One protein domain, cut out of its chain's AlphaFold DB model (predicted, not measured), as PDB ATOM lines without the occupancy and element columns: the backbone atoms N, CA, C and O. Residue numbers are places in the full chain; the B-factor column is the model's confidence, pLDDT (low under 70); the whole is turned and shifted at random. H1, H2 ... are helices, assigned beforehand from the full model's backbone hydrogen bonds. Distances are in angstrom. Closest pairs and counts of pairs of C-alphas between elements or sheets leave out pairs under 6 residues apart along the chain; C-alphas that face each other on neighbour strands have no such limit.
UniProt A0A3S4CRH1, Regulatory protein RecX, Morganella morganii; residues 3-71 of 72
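AT A GLANCE: This is residues 3 to 71 of the 72 residues of the protein "Regulatory protein RecX" of Morganella morganii (UniProt A0A3S4CRH1). Two separate lobes make an elongated model: H1 and H2 fold back on each other in one, and H3, H4 and H5 pack together in the other, with residues 24 to 27 between. The printed 69 residues, with five named helices and no named strand, are all helix in class. The whole is loose, radius of gyration of the C-alphas 14.3 A, spanning 43 by 22 by 19 A.

IN THESE COORDINATES: Find C-alpha 3 at (4.120, 1.417, -28.834), where H1, residues 3 to 9, begins. H2 takes residues 14 to 23, 14.0 A; H3 28 to 40, 17.8 A; H4 48 to 61, 20.1 A. H5, residues 65 to 69, ends at (11.655, 16.303, -39.982).

HOW THE PARTS SIT: H1 and H2, a helical hairpin, only just touch, with 3 pairs of C-alphas within 8 A, closest Arg 8 and Gly 14, 6.5 A; they run opposite ways at a shallow tilt of 20 degrees. H2 and H3 are apart. H4, with residues 54 to 58 alone, touches H3, closest C-alphas Leu 58 and Ala 32, 6.9 A, at a steep tilt of 61 degrees. H5 touches residues 28 to 32 alone of H3, closest C-alphas Gln 67 and Phe 29, 6.1 A. Every O i to N i+4 pair is within hydrogen-bond range in H1, H2, H4 and H5, and 8 of 9 in H3.

THE WHOLE: The farthest C-alphas, Gly 11 and Ala 46, are 43.6 A apart. The printed part has no cut and no long link; pLDDT is under 70 at residues 23 to 26.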
ATOM      1  N   ILE A   3       5.450   1.991 -29.135       75.31
ATOM      2  CA  ILE A   3       4.120   1.417 -28.834       75.31
ATOM      3  C   ILE A   3       3.799   0.232 -29.756       75.31
ATOM      4  O   ILE A   3       3.335  -0.805 -29.299       75.31
ATOM      5  N   ARG A   4       4.115   0.345 -31.052       76.56
ATOM      6  CA  ARG A   4       3.902  -0.728 -32.034       76.56
ATOM      7  C   ARG A   4       4.714  -1.989 -31.694       76.56
ATOM      8  O   ARG A   4       4.196  -3.097 -31.774       76.56
ATOM      9  N   GLN A   5       5.965  -1.814 -31.258       74.31
ATOM     10  CA  GLN A   5       6.807  -2.917 -30.775       74.31
ATOM     11  C   GLN A   5       6.300  -3.505 -29.455       74.31
ATOM     12  O   GLN A   5       6.274  -4.723 -29.320       74.31
ATOM     13  N   GLU A   6       5.863  -2.676 -28.507       80.31
ATOM     14  CA  GLU A   6       5.308  -3.143 -27.230       80.31
ATOM     15  C   GLU A   6       4.009  -3.941 -27.427       80.31
ATOM     16  O   GLU A   6       3.814  -4.959 -26.768       80.31
ATOM     17  N   LEU A   7       3.143  -3.539 -28.365       80.94
ATOM     18  CA  LEU A   7       1.933  -4.291 -28.718       80.94
ATOM     19  C   LEU A   7       2.271  -5.629 -29.383       80.94
ATOM     20  O   LEU A   7       1.731  -6.659 -28.987       80.94
ATOM     21  N   ARG A   8       3.229  -5.655 -30.318       81.69
ATOM     22  CA  ARG A   8       3.697  -6.918 -30.913       81.69
ATOM     23  C   ARG A   8       4.307  -7.854 -29.864       81.69
ATOM     24  O   ARG A   8       4.004  -9.040 -29.862       81.69
ATOM     25  N   GLN A   9       5.103  -7.331 -28.927       84.38
ATOM     26  CA  GLN A   9       5.665  -8.124 -27.821       84.38
ATOM     27  C   GLN A   9       4.594  -8.681 -26.875       84.38
ATOM     28  O   GLN A   9       4.796  -9.734 -26.279       84.38
ATOM     29  N   LYS A  10       3.449  -8.005 -26.752       86.12
ATOM     30  CA  LYS A  10       2.288  -8.483 -25.988       86.12
ATOM     31  C   LYS A  10       1.414  -9.488 -26.756       86.12
ATOM     32  O   LYS A  10       0.400  -9.915 -26.217       86.12
ATOM     33  N   GLY A  11       1.800  -9.877 -27.975       84.69
ATOM     34  CA  GLY A  11       1.115 -10.901 -28.770       84.69
ATOM     35  C   GLY A  11      -0.082 -10.396 -29.574       84.69
ATOM     36  O   GLY A  11      -0.875 -11.206 -30.046       84.69
ATOM     37  N   PHE A  12      -0.236  -9.078 -29.733       83.69
ATOM     38  CA  PHE A  12      -1.272  -8.526 -30.603       83.69
ATOM     39  C   PHE A  12      -0.909  -8.735 -32.077       83.69
ATOM     40  O   PHE A  12       0.256  -8.604 -32.463       83.69
ATOM     41  N   ASP A  13      -1.922  -9.037 -32.891       85.00
ATOM     42  CA  ASP A  13      -1.780  -9.241 -34.331       85.00
ATOM     43  C   ASP A  13      -1.185  -7.994 -35.005       85.00
ATOM     44  O   ASP A  13      -1.651  -6.870 -34.799       85.00
ATOM     45  N   GLY A  14      -0.137  -8.200 -35.805       77.88
ATOM     46  CA  GLY A  14       0.530  -7.142 -36.553       77.88
ATOM     47  C   GLY A  14      -0.411  -6.409 -37.504       77.88
ATOM     48  O   GLY A  14      -0.336  -5.183 -37.569       77.88
ATOM     49  N   GLU A  15      -1.322  -7.123 -38.166       81.25
ATOM     50  CA  GLU A  15      -2.285  -6.531 -39.097       81.25
ATOM     51  C   GLU A  15      -3.323  -5.685 -38.361       81.25
ATOM     52  O   GLU A  15      -3.618  -4.571 -38.787       81.25
ATOM     53  N   LEU A  16      -3.814  -6.151 -37.207       80.06
ATOM     54  CA  LEU A  16      -4.732  -5.375 -36.368       80.06
ATOM     55  C   LEU A  16      -4.058  -4.109 -35.828       80.06
ATOM     56  O   LEU A  16      -4.668  -3.042 -35.811       80.06
ATOM     57  N   ILE A  17      -2.797  -4.212 -35.401       78.88
ATOM     58  CA  ILE A  17      -2.018  -3.052 -34.968       78.88
ATOM     59  C   ILE A  17      -1.898  -2.062 -36.129       78.88
ATOM     60  O   ILE A  17      -2.259  -0.899 -35.978       78.88
ATOM     61  N   ASP A  18      -1.419  -2.498 -37.293       77.25
ATOM     62  CA  ASP A  18      -1.215  -1.599 -38.427       77.25
ATOM     63  C   ASP A  18      -2.545  -1.001 -38.933       77.25
ATOM     64  O   ASP A  18      -2.583   0.190 -39.247       77.25
ATOM     65  N   ALA A  19      -3.654  -1.747 -38.892       77.25
ATOM     66  CA  ALA A  19      -4.994  -1.252 -39.211       77.25
ATOM     67  C   ALA A  19      -5.487  -0.191 -38.217       77.25
ATOM     68  O   ALA A  19      -5.954   0.862 -38.641       77.25
ATOM     69  N   VAL A  20      -5.343  -0.409 -36.904       79.25
ATOM     70  CA  VAL A  20      -5.738   0.575 -35.879       79.25
ATOM     71  C   VAL A  20      -4.891   1.841 -35.978       79.25
ATOM     72  O   VAL A  20      -5.430   2.941 -35.910       79.25
ATOM     73  N   PHE A  21      -3.581   1.704 -36.188       72.94
ATOM     74  CA  PHE A  21      -2.683   2.846 -36.373       72.94
ATOM     75  C   PHE A  21      -2.931   3.605 -37.683       72.94
ATOM     76  O   PHE A  21      -2.612   4.788 -37.737       72.94
ATOM     77  N   SER A  22      -3.465   2.942 -38.712       70.56
ATOM     78  CA  SER A  22      -3.826   3.573 -39.991       70.56
ATOM     79  C   SER A  22      -5.228   4.188 -39.966       70.56
ATOM     80  O   SER A  22      -5.462   5.190 -40.627       70.56
ATOM     81  N   ALA A  23      -6.159   3.597 -39.210       69.62
ATOM     82  CA  ALA A  23      -7.522   4.097 -39.028       69.62
ATOM     83  C   ALA A  23      -7.592   5.259 -38.029       69.62
ATOM     84  O   ALA A  23      -8.520   6.063 -38.066       69.62
ATOM     85  N   GLN A  24      -6.616   5.356 -37.127       66.62
ATOM     86  CA  GLN A  24      -6.402   6.564 -36.354       66.62
ATOM     87  C   GLN A  24      -5.837   7.649 -37.278       66.62
ATOM     88  O   GLN A  24      -4.661   7.605 -37.639       66.62
ATOM     89  N   GLU A  25      -6.635   8.679 -37.569       62.81
ATOM     90  CA  GLU A  25      -6.149  10.004 -37.989       62.81
ATOM     91  C   GLU A  25      -5.390  10.677 -36.829       62.81
ATOM     92  O   GLU A  25      -5.702  11.778 -36.381       62.81
ATOM     93  N   THR A  26      -4.414   9.977 -36.250       69.56
ATOM     94  CA  THR A  26      -3.552  10.562 -35.234       69.56
ATOM     95  C   THR A  26      -2.637  11.536 -35.950       69.56
ATOM     96  O   THR A  26      -1.748  11.130 -36.697       69.56
ATOM     97  N   ASP A  27      -2.855  12.821 -35.693       82.00
ATOM     98  CA  ASP A  27      -1.959  13.884 -36.117       82.00
ATOM     99  C   ASP A  27      -0.633  13.769 -35.346       82.00
ATOM    100  O   ASP A  27      -0.426  14.315 -34.257       82.00
ATOM    101  N   TRP A  28       0.265  12.947 -35.889       81.62
ATOM    102  CA  TRP A  28       1.586  12.708 -35.319       81.62
ATOM    103  C   TRP A  28       2.450  13.965 -35.332       81.62
ATOM    104  O   TRP A  28       3.314  14.101 -34.462       81.62
ATOM    105  N   PHE A  29       2.208  14.870 -36.283       85.75
ATOM    106  CA  PHE A  29       2.869  16.160 -36.343       85.75
ATOM    107  C   PHE A  29       2.477  17.000 -35.127       85.75
ATOM    108  O   PHE A  29       3.362  17.425 -34.380       85.75
ATOM    109  N   GLU A  30       1.180  17.149 -34.845       88.31
ATOM    110  CA  GLU A  30       0.722  17.950 -33.705       88.31
ATOM    111  C   GLU A  30       1.178  17.343 -32.371       88.31
ATOM    112  O   GLU A  30       1.651  18.057 -31.483       88.31
ATOM    113  N   GLN A  31       1.181  16.013 -32.240       90.38
ATOM    114  CA  GLN A  31       1.729  15.364 -31.044       90.38
ATOM    115  C   GLN A  31       3.237  15.594 -30.869       90.38
ATOM    116  O   GLN A  31       3.713  15.820 -29.746       90.38
ATOM    117  N   ALA A  32       4.016  15.532 -31.952       90.94
ATOM    118  CA  ALA A  32       5.450  15.795 -31.907       90.94
ATOM    119  C   ALA A  32       5.730  17.279 -31.605       90.94
ATOM    120  O   ALA A  32       6.616  17.589 -30.796       90.94
ATOM    121  N   ARG A  33       4.927  18.187 -32.176       91.81
ATOM    122  CA  ARG A  33       4.954  19.632 -31.930       91.81
ATOM    123  C   ARG A  33       4.665  19.944 -30.469       91.81
ATOM    124  O   ARG A  33       5.480  20.606 -29.827       91.81
ATOM    125  N   GLU A  34       3.589  19.406 -29.902       93.00
ATOM    126  CA  GLU A  34       3.273  19.554 -28.481       93.00
ATOM    127  C   GLU A  34       4.397  19.031 -27.582       93.00
ATOM    128  O   GLU A  34       4.766  19.671 -26.592       93.00
ATOM    129  N   ALA A  35       4.953  17.858 -27.900       92.75
ATOM    130  CA  ALA A  35       6.035  17.267 -27.124       92.75
ATOM    131  C   ALA A  35       7.294  18.146 -27.144       92.75
ATOM    132  O   ALA A  35       7.925  18.323 -26.097       92.75
ATOM    133  N   LYS A  36       7.647  18.708 -28.309       94.25
ATOM    134  CA  LYS A  36       8.727  19.693 -28.448       94.25
ATOM    135  C   LYS A  36       8.413  20.934 -27.613       94.25
ATOM    136  O   LYS A  36       9.239  21.317 -26.787       94.25
ATOM    137  N   MET A  37       7.223  21.507 -27.775       93.75
ATOM    138  CA  MET A  37       6.811  22.763 -27.145       93.75
ATOM    139  C   MET A  37       6.796  22.671 -25.618       93.75
ATOM    140  O   MET A  37       7.355  23.531 -24.942       93.75
ATOM    141  N   LYS A  38       6.291  21.562 -25.063       94.25
ATOM    142  CA  LYS A  38       6.298  21.283 -23.615       94.25
ATOM    143  C   LYS A  38       7.702  21.273 -22.998       94.25
ATOM    144  O   LYS A  38       7.825  21.498 -21.799       94.25
ATOM    145  N   LYS A  39       8.754  20.972 -23.770       93.44
ATOM    146  CA  LYS A  39      10.131  20.859 -23.255       93.44
ATOM    147  C   LYS A  39      11.052  22.008 -23.659       93.44
ATOM    148  O   LYS A  39      11.926  22.373 -22.877       93.44
ATOM    149  N   PHE A  40      10.915  22.508 -24.881       92.94
ATOM    150  CA  PHE A  40      11.831  23.474 -25.487       92.94
ATOM    151  C   PHE A  40      11.162  24.816 -25.807       92.94
ATOM    152  O   PHE A  40      11.858  25.750 -26.194       92.94
ATOM    153  N   GLY A  41       9.843  24.927 -25.621       91.06
ATOM    154  CA  GLY A  41       9.068  26.109 -25.985       91.06
ATOM    155  C   GLY A  41       8.811  26.223 -27.490       91.06
ATOM    156  O   GLY A  41       9.061  25.295 -28.263       91.06
ATOM    157  N   GLU A  42       8.282  27.377 -27.891       87.69
ATOM    158  CA  GLU A  42       7.938  27.696 -29.285       87.69
ATOM    159  C   GLU A  42       9.136  28.170 -30.115       87.69
ATOM    160  O   GLU A  42       9.076  28.189 -31.344       87.69
ATOM    161  N   SER A  43      10.244  28.523 -29.461       84.00
ATOM    162  CA  SER A  43      11.422  29.064 -30.128       84.00
ATOM    163  C   SER A  43      12.045  28.061 -31.100       84.00
ATOM    164  O   SER A  43      12.163  26.859 -30.828       84.00
ATOM    165  N   SER A  44      12.498  28.576 -32.243       83.88
ATOM    166  CA  SER A  44      13.347  27.806 -33.151       83.88
ATOM    167  C   SER A  44      14.684  27.469 -32.474       83.88
ATOM    168  O   SER A  44      15.144  28.252 -31.640       83.88
ATOM    169  N   PRO A  45      15.315  26.324 -32.799       89.25
ATOM    170  CA  PRO A  45      16.631  25.990 -32.258       89.25
ATOM    171  C   PRO A  45      17.638  27.091 -32.598       89.25
ATOM    172  O   PRO A  45      17.704  27.510 -33.753       89.25
ATOM    173  N   ALA A  46      18.433  27.533 -31.622       88.94
ATOM    174  CA  ALA A  46      19.411  28.597 -31.844       88.94
ATOM    175  C   ALA A  46      20.585  28.137 -32.724       88.94
ATOM    176  O   ALA A  46      21.204  28.943 -33.416       88.94
ATOM    177  N   ASP A  47      20.894  26.838 -32.706       93.50
ATOM    178  CA  ASP A  47      21.957  26.240 -33.503       93.50
ATOM    179  C   ASP A  47      21.651  24.783 -33.915       93.50
ATOM    180  O   ASP A  47      20.660  24.154 -33.517       93.50
ATOM    181  N   TYR A  48      22.544  24.211 -34.729       92.19
ATOM    182  CA  TYR A  48      22.450  22.815 -35.163       92.19
ATOM    183  C   TYR A  48      22.513  21.820 -33.989       92.19
ATOM    184  O   TYR A  48      21.891  20.754 -34.030       92.19
ATOM    185  N   LYS A  49      23.241  22.154 -32.918       94.75
ATOM    186  CA  LYS A  49      23.415  21.292 -31.742       94.75
ATOM    187  C   LYS A  49      22.114  21.192 -30.943       94.75
ATOM    188  O   LYS A  49      21.762  20.102 -30.481       94.75
ATOM    189  N   GLU A  50      21.375  22.288 -30.823       93.69
ATOM    190  CA  GLU A  50      20.041  22.346 -30.247       93.69
ATOM    191  C   GLU A  50      19.034  21.590 -31.104       93.69
ATOM    192  O   GLU A  50      18.303  20.765 -30.556       93.69
ATOM    193  N   LYS A  51      19.052  21.759 -32.435       93.31
ATOM    194  CA  LYS A  51      18.190  20.972 -33.335       93.31
ATOM    195  C   LYS A  51      18.411  19.471 -33.124       93.31
ATOM    196  O   LYS A  51      17.465  18.737 -32.855       93.31
ATOM    197  N   GLN A  52      19.665  19.016 -33.107       94.50
ATOM    198  CA  GLN A  52      20.012  17.613 -32.839       94.50
ATOM    199  C   GLN A  52      19.570  17.136 -31.442       94.50
ATOM    200  O   GLN A  52      19.132  15.996 -31.268       94.50
ATOM    201  N   LYS A  53      19.656  17.995 -30.417       94.88
ATOM    202  CA  LYS A  53      19.152  17.702 -29.063       94.88
ATOM    203  C   LYS A  53      17.629  17.523 -29.054       94.88
ATOM    204  O   LYS A  53      17.147  16.579 -28.427       94.88
ATOM    205  N   GLN A  54      16.893  18.393 -29.746       95.00
ATOM    206  CA  GLN A  54      15.436  18.313 -29.873       95.00
ATOM    207  C   GLN A  54      15.014  17.057 -30.652       95.00
ATOM    208  O   GLN A  54      14.178  16.296 -30.167       95.00
ATOM    209  N   MET A  55      15.659  16.772 -31.791       94.31
ATOM    210  CA  MET A  55      15.401  15.567 -32.590       94.31
ATOM    211  C   MET A  55      15.619  14.286 -31.774       94.31
ATOM    212  O   MET A  55      14.718  13.455 -31.691       94.31
ATOM    213  N   ARG A  56      16.759  14.147 -31.076       95.06
ATOM    214  CA  ARG A  56      17.015  12.978 -30.212       95.06
ATOM    215  C   ARG A  56      15.954  12.812 -29.129       95.06
ATOM    216  O   ARG A  56      15.519  11.695 -28.871       95.06
ATOM    217  N   TYR A  57      15.523  13.906 -28.502       94.94
ATOM    218  CA  TYR A  57      14.458  13.854 -27.500       94.94
ATOM    219  C   TYR A  57      13.148  13.286 -28.068       94.94
ATOM    220  O   TYR A  57      12.532  12.432 -27.427       94.94
ATOM    221  N   LEU A  58      12.744  13.722 -29.262       93.19
ATOM    222  CA  LEU A  58      11.534  13.229 -29.922       93.19
ATOM    223  C   LEU A  58      11.682  11.759 -30.355       93.19
ATOM    224  O   LEU A  58      10.772  10.962 -30.129       93.19
ATOM    225  N   MET A  59      12.853  11.351 -30.851       91.56
ATOM    226  CA  MET A  59      13.121   9.939 -31.162       91.56
ATOM    227  C   MET A  59      12.975   9.045 -29.922       91.56
ATOM    228  O   MET A  59      12.343   7.992 -29.991       91.56
ATOM    229  N   TYR A  60      13.486   9.475 -28.760       91.06
ATOM    230  CA  TYR A  60      13.317   8.737 -27.497       91.06
ATOM    231  C   TYR A  60      11.854   8.640 -27.041       91.06
ATOM    232  O   TYR A  60      11.479   7.662 -26.393       91.06
ATOM    233  N   ARG A  61      11.019   9.625 -27.391       88.12
ATOM    234  CA  ARG A  61       9.558   9.596 -27.194       88.12
ATOM    235  C   ARG A  61       8.838   8.667 -28.178       88.12
ATOM    236  O   ARG A  61       7.677   8.352 -27.951       88.12
ATOM    237  N   GLY A  62       9.528   8.174 -29.207       85.44
ATOM    238  CA  GLY A  62       9.027   7.159 -30.132       85.44
ATOM    239  C   GLY A  62       8.555   7.687 -31.487       85.44
ATOM    240  O   GLY A  62       8.063   6.869 -32.273       85.44
ATOM    241  N   PHE A  63       8.729   8.987 -31.757       89.38
ATOM    242  CA  PHE A  63       8.479   9.599 -33.066       89.38
ATOM    243  C   PHE A  63       9.519   9.126 -34.089       89.38
ATOM    244  O   PHE A  63      10.683   8.890 -33.746       89.38
ATOM    245  N   THR A  64       9.100   8.938 -35.339       88.88
ATOM    246  CA  THR A  64      10.006   8.550 -36.432       88.88
ATOM    247  C   THR A  64      10.785   9.755 -36.952       88.88
ATOM    248  O   THR A  64      10.414  10.899 -36.707       88.88
ATOM    249  N   SER A  65      11.872   9.505 -37.685       88.69
ATOM    250  CA  SER A  65      12.646  10.580 -38.310       88.69
ATOM    251  C   SER A  65      11.775  11.451 -39.216       88.69
ATOM    252  O   SER A  65      11.858  12.666 -39.108       88.69
ATOM    253  N   ASP A  66      10.906  10.850 -40.031       88.88
ATOM    254  CA  ASP A  66      10.033  11.578 -40.964       88.88
ATOM    255  C   ASP A  66       9.078  12.527 -40.226       88.88
ATOM    256  O   ASP A  66       9.034  13.714 -40.531       88.88
ATOM    257  N   GLN A  67       8.427  12.040 -39.162       89.25
ATOM    258  CA  GLN A  67       7.550  12.847 -38.298       89.25
ATOM    259  C   GLN A  67       8.296  14.000 -37.614       89.25
ATOM    260  O   GLN A  67       7.735  15.055 -37.345       89.25
ATOM    261  N   ILE A  68       9.574  13.792 -37.286       92.19
ATOM    262  CA  ILE A  68      10.412  14.818 -36.660       92.19
ATOM    263  C   ILE A  68      10.884  15.840 -37.693       92.19
ATOM    264  O   ILE A  68      10.981  17.019 -37.357       92.19
ATOM    265  N   TYR A  69      11.216  15.410 -38.911       89.94
ATOM    266  CA  TYR A  69      11.655  16.303 -39.982       89.94
ATOM    267  C   TYR A  69      10.551  17.256 -40.421       89.94
ATOM    268  O   TYR A  69      10.860  18.400 -40.724       89.94
ATOM    269  N   GLU A  70       9.294  16.826 -40.360       88.12
ATOM    270  CA  GLU A  70       8.130  17.659 -40.669       88.12
ATOM    271  C   GLU A  70       7.993  18.885 -39.741       88.12
ATOM    272  O   GLU A  70       7.394  19.883 -40.123       88.12
ATOM    273  N   LEU A  71       8.604  18.866 -38.545       85.00
ATOM    274  CA  LEU A  71       8.596  19.989 -37.592       85.00
ATOM    275  C   LEU A  71       9.559  21.144 -37.927       85.00
ATOM    276  O   LEU A  71       9.583  22.125 -37.172       85.00
TER     277      LEU A  71